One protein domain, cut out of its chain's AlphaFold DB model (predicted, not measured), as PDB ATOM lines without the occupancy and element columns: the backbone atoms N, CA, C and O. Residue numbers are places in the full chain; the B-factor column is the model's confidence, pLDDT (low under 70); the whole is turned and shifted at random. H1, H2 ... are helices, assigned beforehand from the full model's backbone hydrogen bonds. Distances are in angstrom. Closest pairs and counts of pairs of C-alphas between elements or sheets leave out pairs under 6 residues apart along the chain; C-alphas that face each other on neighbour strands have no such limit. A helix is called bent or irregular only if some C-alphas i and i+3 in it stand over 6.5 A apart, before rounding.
ATOM      1  N   ASP A 191      -0.090 -12.665   3.049       82.06
ATOM      2  CA  ASP A 191       0.790 -12.284   4.160       82.06
ATOM      3  C   ASP A 191       2.142 -11.740   3.673       82.06
ATOM      4  O   ASP A 191       2.608 -10.714   4.167       82.06
ATOM      5  N   ILE A 192       2.731 -12.369   2.652       83.56
ATOM      6  CA  ILE A 192       3.995 -11.923   2.046       83.56
ATOM      7  C   ILE A 192       3.815 -10.555   1.376       83.56
ATOM      8  O   ILE A 192       4.658  -9.676   1.539       83.56
ATOM      9  N   ILE A 193       2.705 -10.362   0.658       82.56
ATOM     10  CA  ILE A 193       2.415  -9.107  -0.052       82.56
ATOM     11  C   ILE A 193       2.163  -7.968   0.940       82.56
ATOM     12  O   ILE A 193       2.699  -6.877   0.766       82.56
ATOM     13  N   ARG A 194       1.413  -8.219   2.020       85.00
ATOM     14  CA  ARG A 194       1.194  -7.223   3.082       85.00
ATOM     15  C   ARG A 194       2.503  -6.802   3.748       85.00
ATOM     16  O   ARG A 194       2.702  -5.613   3.979       85.00
ATOM     17  N   GLN A 195       3.407  -7.751   3.996       86.38
ATOM     18  CA  GLN A 195       4.727  -7.438   4.545       86.38
ATOM     19  C   GLN A 195       5.582  -6.620   3.567       86.38
ATOM     20  O   GLN A 195       6.258  -5.687   3.990       86.38
ATOM     21  N   GLU A 196       5.543  -6.937   2.268       86.88
ATOM     22  CA  GLU A 196       6.256  -6.172   1.233       86.88
ATOM     23  C   GLU A 196       5.718  -4.735   1.131       86.88
ATOM     24  O   GLU A 196       6.507  -3.798   1.048       86.88
ATOM     25  N   ILE A 197       4.398  -4.531   1.228       85.31
ATOM     26  CA  ILE A 197       3.793  -3.188   1.269       85.31
ATOM     27  C   ILE A 197       4.293  -2.402   2.487       85.31
ATOM     28  O   ILE A 197       4.741  -1.266   2.330       85.31
ATOM     29  N   GLU A 198       4.269  -3.001   3.680       87.56
ATOM     30  CA  GLU A 198       4.752  -2.346   4.903       87.56
ATOM     31  C   GLU A 198       6.240  -1.971   4.794       87.56
ATOM     32  O   GLU A 198       6.651  -0.873   5.178       87.56
ATOM     33  N   ASP A 199       7.055  -2.863   4.232       85.56
ATOM     34  CA  ASP A 199       8.478  -2.623   4.022       85.56
ATOM     35  C   ASP A 199       8.727  -1.467   3.039       85.56
ATOM     36  O   ASP A 199       9.582  -0.619   3.305       85.56
ATOM     37  N   LEU A 200       7.974  -1.394   1.936       86.44
ATOM     38  CA  LEU A 200       8.074  -0.307   0.954       86.44
ATOM     39  C   LEU A 200       7.626   1.038   1.543       86.44
ATOM     40  O   LEU A 200       8.258   2.062   1.283       86.44
ATOM     41  N   GLU A 201       6.583   1.051   2.373       86.44
ATOM     42  CA  GLU A 201       6.121   2.262   3.064       86.44
ATOM     43  C   GLU A 201       7.152   2.785   4.067       86.44
ATOM     44  O   GLU A 201       7.414   3.989   4.115       86.44
ATOM     45  N   ARG A 202       7.801   1.891   4.818       85.06
ATOM     46  CA  ARG A 202       8.917   2.267   5.696       85.06
ATOM     47  C   ARG A 202      10.110   2.781   4.895       85.06
ATOM     48  O   ARG A 202      10.729   3.768   5.291       85.06
ATOM     49  N   LEU A 203      10.396   2.176   3.742       85.06
ATOM     50  CA  LEU A 203      11.499   2.605   2.884       85.06
ATOM     51  C   LEU A 203      11.256   4.004   2.294       85.06
ATOM     52  O   LEU A 203      12.186   4.807   2.259       85.06
ATOM     53  N   LEU A 204      10.008   4.344   1.945       84.38
ATOM     54  CA  LEU A 204       9.609   5.713   1.579       84.38
ATOM     55  C   LEU A 204       9.800   6.720   2.725       84.38
ATOM     56  O   LEU A 204      10.063   7.892   2.474       84.38
ATOM     57  N   GLN A 205       9.701   6.273   3.979       83.62
ATOM     58  CA  GLN A 205      10.010   7.081   5.165       83.62
ATOM     59  C   GLN A 205      11.518   7.115   5.488       83.62
ATOM     60  O   GLN A 205      11.925   7.750   6.460       83.62
ATOM     61  N   GLY A 206      12.359   6.437   4.695       77.75
ATOM     62  CA  GLY A 206      13.805   6.325   4.912       77.75
ATOM     63  C   GLY A 206      14.206   5.306   5.984       77.75
ATOM     64  O   GLY A 206      15.365   5.276   6.411       77.75
ATOM     65  N   ILE A 207      13.272   4.465   6.433       78.56
ATOM     66  CA  ILE A 207      13.464   3.509   7.523       78.56
ATOM     67  C   ILE A 207      13.503   2.092   6.946       78.56
ATOM     68  O   ILE A 207      12.535   1.605   6.371       78.56
ATOM     69  N   GLY A 208      14.626   1.396   7.119       79.31
ATOM     70  CA  GLY A 208      14.707  -0.028   6.795       79.31
ATOM     71  C   GLY A 208      14.094  -0.906   7.891       79.31
ATOM     72  O   GLY A 208      14.181  -0.591   9.078       79.31
ATOM     73  N   ASN A 209      13.519  -2.044   7.502       82.19
ATOM     74  CA  ASN A 209      13.034  -3.080   8.417       82.19
ATOM     75  C   ASN A 209      14.048  -4.244   8.500       82.19
ATOM     76  O   ASN A 209      14.319  -4.873   7.475       82.19
ATOM     77  N   PRO A 210      14.568  -4.611   9.690       82.06
ATOM     78  CA  PRO A 210      15.526  -5.715   9.820       82.06
ATOM     79  C   PRO A 210      14.910  -7.083   9.512       82.06
ATOM     80  O   PRO A 210      15.615  -8.024   9.148       82.06
ATOM     81  N   LYS A 211      13.586  -7.206   9.658       83.50
ATOM     82  CA  LYS A 211      12.828  -8.425   9.349       83.50
ATOM     83  C   LYS A 211      12.173  -8.373   7.969       83.50
ATOM     84  O   LYS A 211      11.358  -9.240   7.670       83.50
ATOM     85  N   GLY A 212      12.512  -7.367   7.161       79.25
ATOM     86  CA  GLY A 212      11.903  -7.182   5.857       79.25
ATOM     87  C   GLY A 212      12.162  -8.363   4.925       79.25
ATOM     88  O   GLY A 212      13.216  -9.012   4.989       79.25
ATOM     89  N   SER A 213      11.192  -8.646   4.060       71.06
ATOM     90  CA  SER A 213      11.282  -9.749   3.092       71.06
ATOM     91  C   SER A 213      12.313  -9.448   1.996       71.06
ATOM     92  O   SER A 213      12.982 -10.352   1.489       71.06
ATOM     93  N   SER A 214      12.509  -8.163   1.687       76.62
ATOM     94  CA  SER A 214      13.494  -7.683   0.721       76.62
ATOM     95  C   SER A 214      14.880  -7.500   1.346       76.62
ATOM     96  O   SER A 214      15.064  -6.858   2.382       76.62
ATOM     97  N   ILE A 215      15.904  -8.034   0.675       78.75
ATOM     98  CA  ILE A 215      17.305  -7.853   1.074       78.75
ATOM     99  C   ILE A 215      17.731  -6.378   1.057       78.75
ATOM    100  O   ILE A 215      18.485  -5.958   1.929       78.75
ATOM    101  N   VAL A 216      17.191  -5.581   0.132       81.12
ATOM    102  CA  VAL A 216      17.478  -4.143   0.025       81.12
ATOM    103  C   VAL A 216      16.970  -3.397   1.260       81.12
ATOM    104  O   VAL A 216      17.688  -2.581   1.830       81.12
ATOM    105  N   VAL A 217      15.766  -3.738   1.729       80.12
ATOM    106  CA  VAL A 217      15.159  -3.150   2.936       80.12
ATOM    107  C   VAL A 217      16.002  -3.460   4.177       80.12
ATOM    108  O   VAL A 217      16.225  -2.581   5.014       80.12
ATOM    109  N   ARG A 218      16.525  -4.690   4.272       82.62
ATOM    110  CA  ARG A 218      17.431  -5.093   5.360       82.62
ATOM    111  C   ARG A 218      18.761  -4.345   5.304       82.62
ATOM    112  O   ARG A 218      19.213  -3.847   6.328       82.62
ATOM    113  N   TYR A 219      19.351  -4.179   4.122       84.88
ATOM    114  CA  TYR A 219      20.570  -3.377   3.995       84.88
ATOM    115  C   TYR A 219      20.347  -1.909   4.348       84.88
ATOM    116  O   TYR A 219      21.200  -1.316   5.003       84.88
ATOM    117  N   GLN A 220      19.199  -1.326   3.999       83.44
ATOM    118  CA  GLN A 220      18.881   0.042   4.406       83.44
ATOM    119  C   GLN A 220      18.804   0.182   5.935       83.44
ATOM    120  O   GLN A 220      19.273   1.176   6.491       83.44
ATOM    121  N   HIS A 221      18.254  -0.825   6.623       89.00
ATOM    122  CA  HIS A 221      18.262  -0.878   8.085       89.00
ATOM    123  C   HIS A 221      19.694  -0.906   8.631       89.00
ATOM    124  O   HIS A 221      20.031  -0.111   9.507       89.00
ATOM    125  N   ASP A 222      20.542  -1.780   8.093       88.00
ATOM    126  CA  ASP A 222      21.919  -1.934   8.560       88.00
ATOM    127  C   ASP A 222      22.756  -0.676   8.303       88.00
ATOM    128  O   ASP A 222      23.539  -0.273   9.162       88.00
ATOM    129  N   ILE A 223      22.551  -0.003   7.167       89.06
ATOM    130  CA  ILE A 223      23.175   1.292   6.866       89.06
ATOM    131  C   ILE A 223      22.778   2.331   7.916       89.06
ATOM    132  O   ILE A 223      23.649   3.015   8.454       89.06
ATOM    133  N   ASN A 224      21.486   2.444   8.230       87.38
ATOM    134  CA  ASN A 224      21.007   3.392   9.237       87.38
ATOM    135  C   ASN A 224      21.570   3.055  10.626       87.38
ATOM    136  O   ASN A 224      22.098   3.934  11.303       87.38
ATOM    137  N   TYR A 225      21.559   1.778  11.006       90.19
ATOM    138  CA  TYR A 225      22.133   1.301  12.263       90.19
ATOM    139  C   TYR A 225      23.629   1.620  12.382       90.19
ATOM    140  O   TYR A 225      24.084   2.126  13.409       90.19
ATOM    141  N   LEU A 226      24.405   1.366  11.325       90.12
ATOM    142  CA  LEU A 226      25.831   1.689  11.289       90.12
ATOM    143  C   LEU A 226      26.070   3.198  11.328       90.12
ATOM    144  O   LEU A 226      27.011   3.646  11.982       90.12
ATOM    145  N   ARG A 227      25.219   3.989  10.669       88.19
ATOM    146  CA  ARG A 227      25.291   5.454  10.696       88.19
ATOM    147  C   ARG A 227      25.055   6.001  12.097       88.19
ATOM    148  O   ARG A 227      25.814   6.862  12.536       88.19
ATOM    149  N   ASP A 228      24.054   5.486  12.801       88.50
ATOM    150  CA  ASP A 228      23.765   5.881  14.179       88.50
ATOM    151  C   ASP A 228      24.862   5.402  15.135       88.50
ATOM    152  O   ASP A 228      25.303   6.162  15.991       88.50
ATOM    153  N   MET A 229      25.396   4.192  14.946       88.81
ATOM    154  CA  MET A 229      26.552   3.711  15.709       88.81
ATOM    155  C   MET A 229      27.785   4.599  15.496       88.81
ATOM    156  O   MET A 229      28.462   4.956  16.460       88.81
ATOM    157  N   ALA A 230      28.076   4.971  14.250       86.69
ATOM    158  CA  ALA A 230      29.183   5.861  13.929       86.69
ATOM    159  C   ALA A 230      28.960   7.248  14.541       86.69
ATOM    160  O   ALA A 230      29.866   7.783  15.169       86.69
ATOM    161  N   ARG A 231      27.744   7.802  14.445       85.69
ATOM    162  CA  ARG A 231      27.402   9.074  15.096       85.69
ATOM    163  C   ARG A 231      27.624   8.991  16.604       85.69
ATOM    164  O   ARG A 231      28.343   9.820  17.136       85.69
ATOM    165  N   ASN A 232      27.113   7.955  17.262       86.56
ATOM    166  CA  ASN A 232      27.224   7.791  18.713       86.56
ATOM    167  C   ASN A 232      28.661   7.526  19.194       86.56
ATOM    168  O   ASN A 232      28.984   7.806  20.342       86.56
ATOM    169  N   ASP A 256      28.009  14.061  -9.066       64.88
ATOM    170  CA  ASP A 256      27.071  13.083  -8.513       64.88
ATOM    171  C   ASP A 256      26.041  13.736  -7.585       64.88
ATOM    172  O   ASP A 256      24.878  13.346  -7.613       64.88
ATOM    173  N   LEU A 257      26.424  14.771  -6.832       71.62
ATOM    174  CA  LEU A 257      25.514  15.584  -6.017       71.62
ATOM    175  C   LEU A 257      24.508  16.371  -6.863       71.62
ATOM    176  O   LEU A 257      23.359  16.511  -6.452       71.62
ATOM    177  N   VAL A 258      24.907  16.855  -8.044       74.00
ATOM    178  CA  VAL A 258      24.005  17.571  -8.964       74.00
ATOM    179  C   VAL A 258      23.006  16.617  -9.621       74.00
ATOM    180  O   VAL A 258      21.842  16.974  -9.767       74.00
ATOM    181  N   ARG A 259      23.421  15.391  -9.968       77.00
ATOM    182  CA  ARG A 259      22.530  14.363 -10.554       77.00
ATOM    183  C   ARG A 259      21.755  13.552  -9.510       77.00
ATOM    184  O   ARG A 259      20.883  12.759  -9.864       77.00
ATOM    185  N   TYR A 260      22.085  13.701  -8.230       81.12
ATOM    186  CA  TYR A 260      21.464  12.959  -7.136       81.12
ATOM    187  C   TYR A 260      19.947  13.183  -7.025       81.12
ATOM    188  O   TYR A 260      19.248  12.181  -6.887       81.12
ATOM    189  N   PRO A 261      19.405  14.417  -7.126       82.81
ATOM    190  CA  PRO A 261      17.965  14.649  -7.011       82.81
ATOM    191  C   PRO A 261      17.162  13.912  -8.086       82.81
ATOM    192  O   PRO A 261      16.188  13.240  -7.770       82.81
ATOM    193  N   GLU A 262      17.621  13.938  -9.339       82.06
ATOM    194  CA  GLU A 262      16.949  13.249 -10.449       82.06
ATOM    195  C   GLU A 262      16.946  11.727 -10.251       82.06
ATOM    196  O   GLU A 262      15.912  11.070 -10.393       82.06
ATOM    197  N   LYS A 263      18.095  11.155  -9.861       82.94
ATOM    198  CA  LYS A 263      18.207   9.721  -9.546       82.94
ATOM    199  C   LYS A 263      17.340   9.342  -8.343       82.94
ATOM    200  O   LYS A 263      16.717   8.284  -8.345       82.94
ATOM    201  N   HIS A 264      17.306  10.188  -7.319       84.06
ATOM    202  CA  HIS A 264      16.485   9.987  -6.133       84.06
ATOM    203  C   HIS A 264      14.999   9.957  -6.496       84.06
ATOM    204  O   HIS A 264      14.301   9.015  -6.127       84.06
ATOM    205  N   ASP A 265      14.528  10.927  -7.274       85.69
ATOM    206  CA  ASP A 265      13.124  11.013  -7.676       85.69
ATOM    207  C   ASP A 265      12.715   9.830  -8.560       85.69
ATOM    208  O   ASP A 265      11.625   9.274  -8.390       85.69
ATOM    209  N   GLN A 266      13.617   9.365  -9.429       90.81
ATOM    210  CA  GLN A 266      13.419   8.141 -10.203       90.81
ATOM    211  C   GLN A 266      13.260   6.912  -9.294       90.81
ATOM    212  O   GLN A 266      12.338   6.121  -9.489       90.81
ATOM    213  N   ILE A 267      14.115   6.760  -8.278       86.25
ATOM    214  CA  ILE A 267      14.030   5.656  -7.307       86.25
ATOM    215  C   ILE A 267      12.739   5.747  -6.481       86.25
ATOM    216  O   ILE A 267      12.069   4.742  -6.247       86.25
ATOM    217  N   VAL A 268      12.337   6.945  -6.058       86.69
ATOM    218  CA  VAL A 268      11.072   7.138  -5.333       86.69
ATOM    219  C   VAL A 268       9.878   6.774  -6.217       86.69
ATOM    220  O   VAL A 268       8.924   6.159  -5.735       86.69
ATOM    221  N   SER A 269       9.925   7.115  -7.506       88.69
ATOM    222  CA  SER A 269       8.887   6.746  -8.470       88.69
ATOM    223  C   SER A 269       8.762   5.230  -8.621       88.69
ATOM    224  O   SER A 269       7.651   4.709  -8.555       88.69
ATOM    225  N   THR A 270       9.878   4.509  -8.767       90.44
ATOM    226  CA  THR A 270       9.847   3.045  -8.926       90.44
ATOM    227  C   THR A 270       9.343   2.340  -7.667       90.44
ATOM    228  O   THR A 270       8.573   1.385  -7.763       90.44
ATOM    229  N   ILE A 271       9.694   2.838  -6.475       85.56
ATOM    230  CA  ILE A 271       9.171   2.313  -5.204       85.56
ATOM    231  C   ILE A 271       7.649   2.500  -5.116       85.56
ATOM    232  O   ILE A 271       6.937   1.574  -4.718       85.56
ATOM    233  N   LYS A 272       7.137   3.678  -5.498       89.75
ATOM    234  CA  LYS A 272       5.690   3.949  -5.516       89.75
ATOM    235  C   LYS A 272       4.959   3.044  -6.502       89.75
ATOM    236  O   LYS A 272       3.961   2.434  -6.134       89.75
ATOM    237  N   GLU A 273       5.487   2.905  -7.714       93.50
ATOM    238  CA  GLU A 273       4.906   2.030  -8.729       93.50
ATOM    239  C   GLU A 273       4.831   0.579  -8.236       93.50
ATOM    240  O   GLU A 273       3.789  -0.070  -8.354       93.50
ATOM    241  N   ARG A 274       5.903   0.081  -7.608       87.56
ATOM    242  CA  ARG A 274       5.913  -1.269  -7.044       87.56
ATOM    243  C   ARG A 274       4.884  -1.438  -5.928       87.56
ATOM    244  O   ARG A 274       4.187  -2.451  -5.901       87.56
ATOM    245  N   ARG A 275       4.750  -0.451  -5.038       88.75
ATOM    246  CA  ARG A 275       3.714  -0.453  -3.995       88.75
ATOM    247  C   ARG A 275       2.321  -0.570  -4.612       88.75
ATOM    248  O   ARG A 275       1.540  -1.413  -4.176       88.75
ATOM    249  N   ASP A 276       2.030   0.212  -5.645       90.94
ATOM    250  CA  ASP A 276       0.720   0.201  -6.301       90.94
ATOM    251  C   ASP A 276       0.437  -1.136  -7.007       90.94
ATOM    252  O   ASP A 276      -0.692  -1.632  -6.975       90.94
ATOM    253  N   GLN A 277       1.458  -1.769  -7.592       90.62
ATOM    254  CA  GLN A 277       1.350  -3.127  -8.136       90.62
ATOM    255  C   GLN A 277       1.031  -4.159  -7.043       90.62
ATOM    256  O   GLN A 277       0.138  -4.985  -7.229       90.62
ATOM    257  N   CYS A 278       1.711  -4.101  -5.893       87.25
ATOM    258  CA  CYS A 278       1.439  -4.998  -4.765       87.25
ATOM    259  C   CYS A 278       0.020  -4.815  -4.208       87.25
ATOM    260  O   CYS A 278      -0.642  -5.801  -3.888       87.25
ATOM    261  N   VAL A 279      -0.471  -3.575  -4.132       89.06
ATOM    262  CA  VAL A 279      -1.848  -3.283  -3.702       89.06
ATOM    263  C   VAL A 279      -2.867  -3.902  -4.663       89.06
ATOM    264  O   VAL A 279      -3.828  -4.516  -4.206       89.06
ATOM    265  N   LYS A 280      -2.640  -3.807  -5.980       90.38
ATOM    266  CA  LYS A 280      -3.502  -4.460  -6.983       90.38
ATOM    267  C   LYS A 280      -3.497  -5.982  -6.835       90.38
ATOM    268  O   LYS A 280      -4.561  -6.578  -6.750       90.38
ATOM    269  N   GLN A 281      -2.316  -6.593  -6.700       86.38
ATOM    270  CA  GLN A 281      -2.194  -8.041  -6.484       86.38
ATOM    271  C   GLN A 281      -2.936  -8.505  -5.225       86.38
ATOM    272  O   GLN A 281      -3.557  -9.564  -5.229       86.38
ATOM    273  N   LEU A 282      -2.881  -7.720  -4.144       86.94
ATOM    274  CA  LEU A 282      -3.606  -8.037  -2.918       86.94
ATOM    275  C   LEU A 282      -5.126  -7.989  -3.137       86.94
ATOM    276  O   LEU A 282      -5.821  -8.899  -2.694       86.94
ATOM    277  N   ALA A 283      -5.619  -6.972  -3.848       88.75
ATOM    278  CA  ALA A 283      -7.037  -6.844  -4.175       88.75
ATOM    279  C   ALA A 283      -7.538  -8.011  -5.045       88.75
ATOM    280  O   ALA A 283      -8.602  -8.564  -4.766       88.75
ATOM    281  N   ASP A 284      -6.751  -8.436  -6.038       88.69
ATOM    282  CA  ASP A 284      -7.089  -9.572  -6.905       88.69
ATOM    283  C   ASP A 284      -7.181 -10.884  -6.105       88.69
ATOM    284  O   ASP A 284      -8.128 -11.656  -6.271       88.69
ATOM    285  N   ILE A 285      -6.238 -11.117  -5.180       86.25
ATOM    286  CA  ILE A 285      -6.255 -12.290  -4.289       86.25
ATOM    287  C   ILE A 285      -7.478 -12.256  -3.364       86.25
ATOM    288  O   ILE A 285      -8.126 -13.284  -3.158       86.25
ATOM    289  N   GLU A 286      -7.815 -11.096  -2.801       86.06
ATOM    290  CA  GLU A 286      -8.997 -10.942  -1.944       86.06
ATOM    291  C   GLU A 286     -10.295 -11.202  -2.724       86.06
ATOM    292  O   GLU A 286     -11.183 -11.901  -2.229       86.06
ATOM    293  N   GLN A 287     -10.381 -10.732  -3.971       87.31
ATOM    294  CA  GLN A 287     -11.519 -10.995  -4.851       87.31
ATOM    295  C   GLN A 287     -11.620 -12.478  -5.245       87.31
ATOM    296  O   GLN A 287     -12.718 -13.036  -5.259       87.31
ATOM    297  N   GLU A 288     -10.495 -13.147  -5.508       85.38
ATOM    298  CA  GLU A 288     -10.458 -14.585  -5.798       85.38
ATOM    299  C   GLU A 288     -10.925 -15.423  -4.597       85.38
ATOM    300  O   GLU A 288     -11.666 -16.394  -4.768       85.38
ATOM    301  N   ILE A 289     -10.543 -15.032  -3.377       81.81
ATOM    302  CA  ILE A 289     -11.013 -15.673  -2.143       81.81
ATOM    303  C   ILE A 289     -12.525 -15.483  -1.985       81.81
ATOM    304  O   ILE A 289     -13.222 -16.463  -1.721       81.81
ATOM    305  N   MET A 290     -13.046 -14.267  -2.196       77.06
ATOM    306  CA  MET A 290     -14.490 -14.014  -2.114       77.06
ATOM    307  C   MET A 290     -15.274 -14.840  -3.143       77.06
ATOM    308  O   MET A 290     -16.255 -15.492  -2.780       77.06
ATOM    309  N   ASN A 291     -14.796 -14.898  -4.389       80.50
ATOM    310  CA  ASN A 291     -15.433 -15.652  -5.473       80.50
ATOM    311  C   ASN A 291     -15.366 -17.177  -5.283       80.50
ATOM    312  O   ASN A 291     -16.229 -17.881  -5.793       80.50
ATOM    313  N   LYS A 292     -14.365 -17.699  -4.565       73.81
ATOM    314  CA  LYS A 292     -14.277 -19.126  -4.192       73.81
ATOM    315  C   LYS A 292     -15.119 -19.491  -2.966       73.81
ATOM    316  O   LYS A 292     -15.302 -20.673  -2.694       73.81
ATOM    317  N   SER A 293     -15.564 -18.492  -2.204       62.28
ATOM    318  CA  SER A 293     -16.360 -18.661  -0.980       62.28
ATOM    319  C   SER A 293     -17.869 -18.442  -1.163       62.28
ATOM    320  O   SER A 293     -18.615 -18.651  -0.208       62.28
ATOM    321  N   SER A 294     -18.306 -18.032  -2.362       50.28
ATOM    322  CA  SER A 294     -19.717 -17.991  -2.796       50.28
ATOM    323  C   SER A 294     -20.059 -19.206  -3.649       50.28
ATOM    324  O   SER A 294     -21.229 -19.641  -3.584       50.28
TER     325      SER A 294
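What this domain is: This is residues 191 to 232 and 256 to 294 of the 294 residues of an uncharacterized protein of Pocillopora damicornis (UniProt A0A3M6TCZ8). One long helix, H3, makes the longest axis; H1 packs along its middle, and H2 packs on H1. Residues 226 to 232, 256 to 266 and 283 to 294 stick out. The 81 printed residues, all helix by class, have three named helices, H1, H2, H3 in chain order; the whole is loose, radius of gyration of the C-alphas 16.4 A, spanning 57 by 29 by 16 A.

How they stand to each other: H1, residues 191 to 204, touches residues 268 to 282 alone of H3, residues 256 to 293, opposite ways at a shallow tilt of 24 degrees; the closest C-alphas, of Ile 197 and Arg 275, are 5.9 A apart. With residues 199 to 203 alone, H1 touches residues 217 to 220 alone of H2, residues 215 to 232, the same way at a steep 41 degrees; closest C-alphas, Asp 199 and Val 217, 6.8 A. H2 and H3 are apart. Every O i to N i+4 pair is within hydrogen-bond range in H1 and H2, 32 of 34 in H3.

Where its parts are: H1, 20.2 A long, begins at C-alpha 191 (0.790, -12.284, 4.160). H2 measures 25.6 A. H3, 54.3 A, ends at C-alpha 293 (-16.360, -18.661, -0.980); it is irregular, only just, C-alphas 258 and 261 being 7.0 A apart, with a kink of 28 degrees near residue 263.

The domain as a whole: The farthest C-alphas, Asn 232 and Ser 294, are 57.7 A apart. Residues 233 to 255 are not printed; C-alphas 232 and 256 are 27.7 A apart across this cut. The link H1 to H2 is short. Residues 256, 293 and 294 have pLDDT under 70.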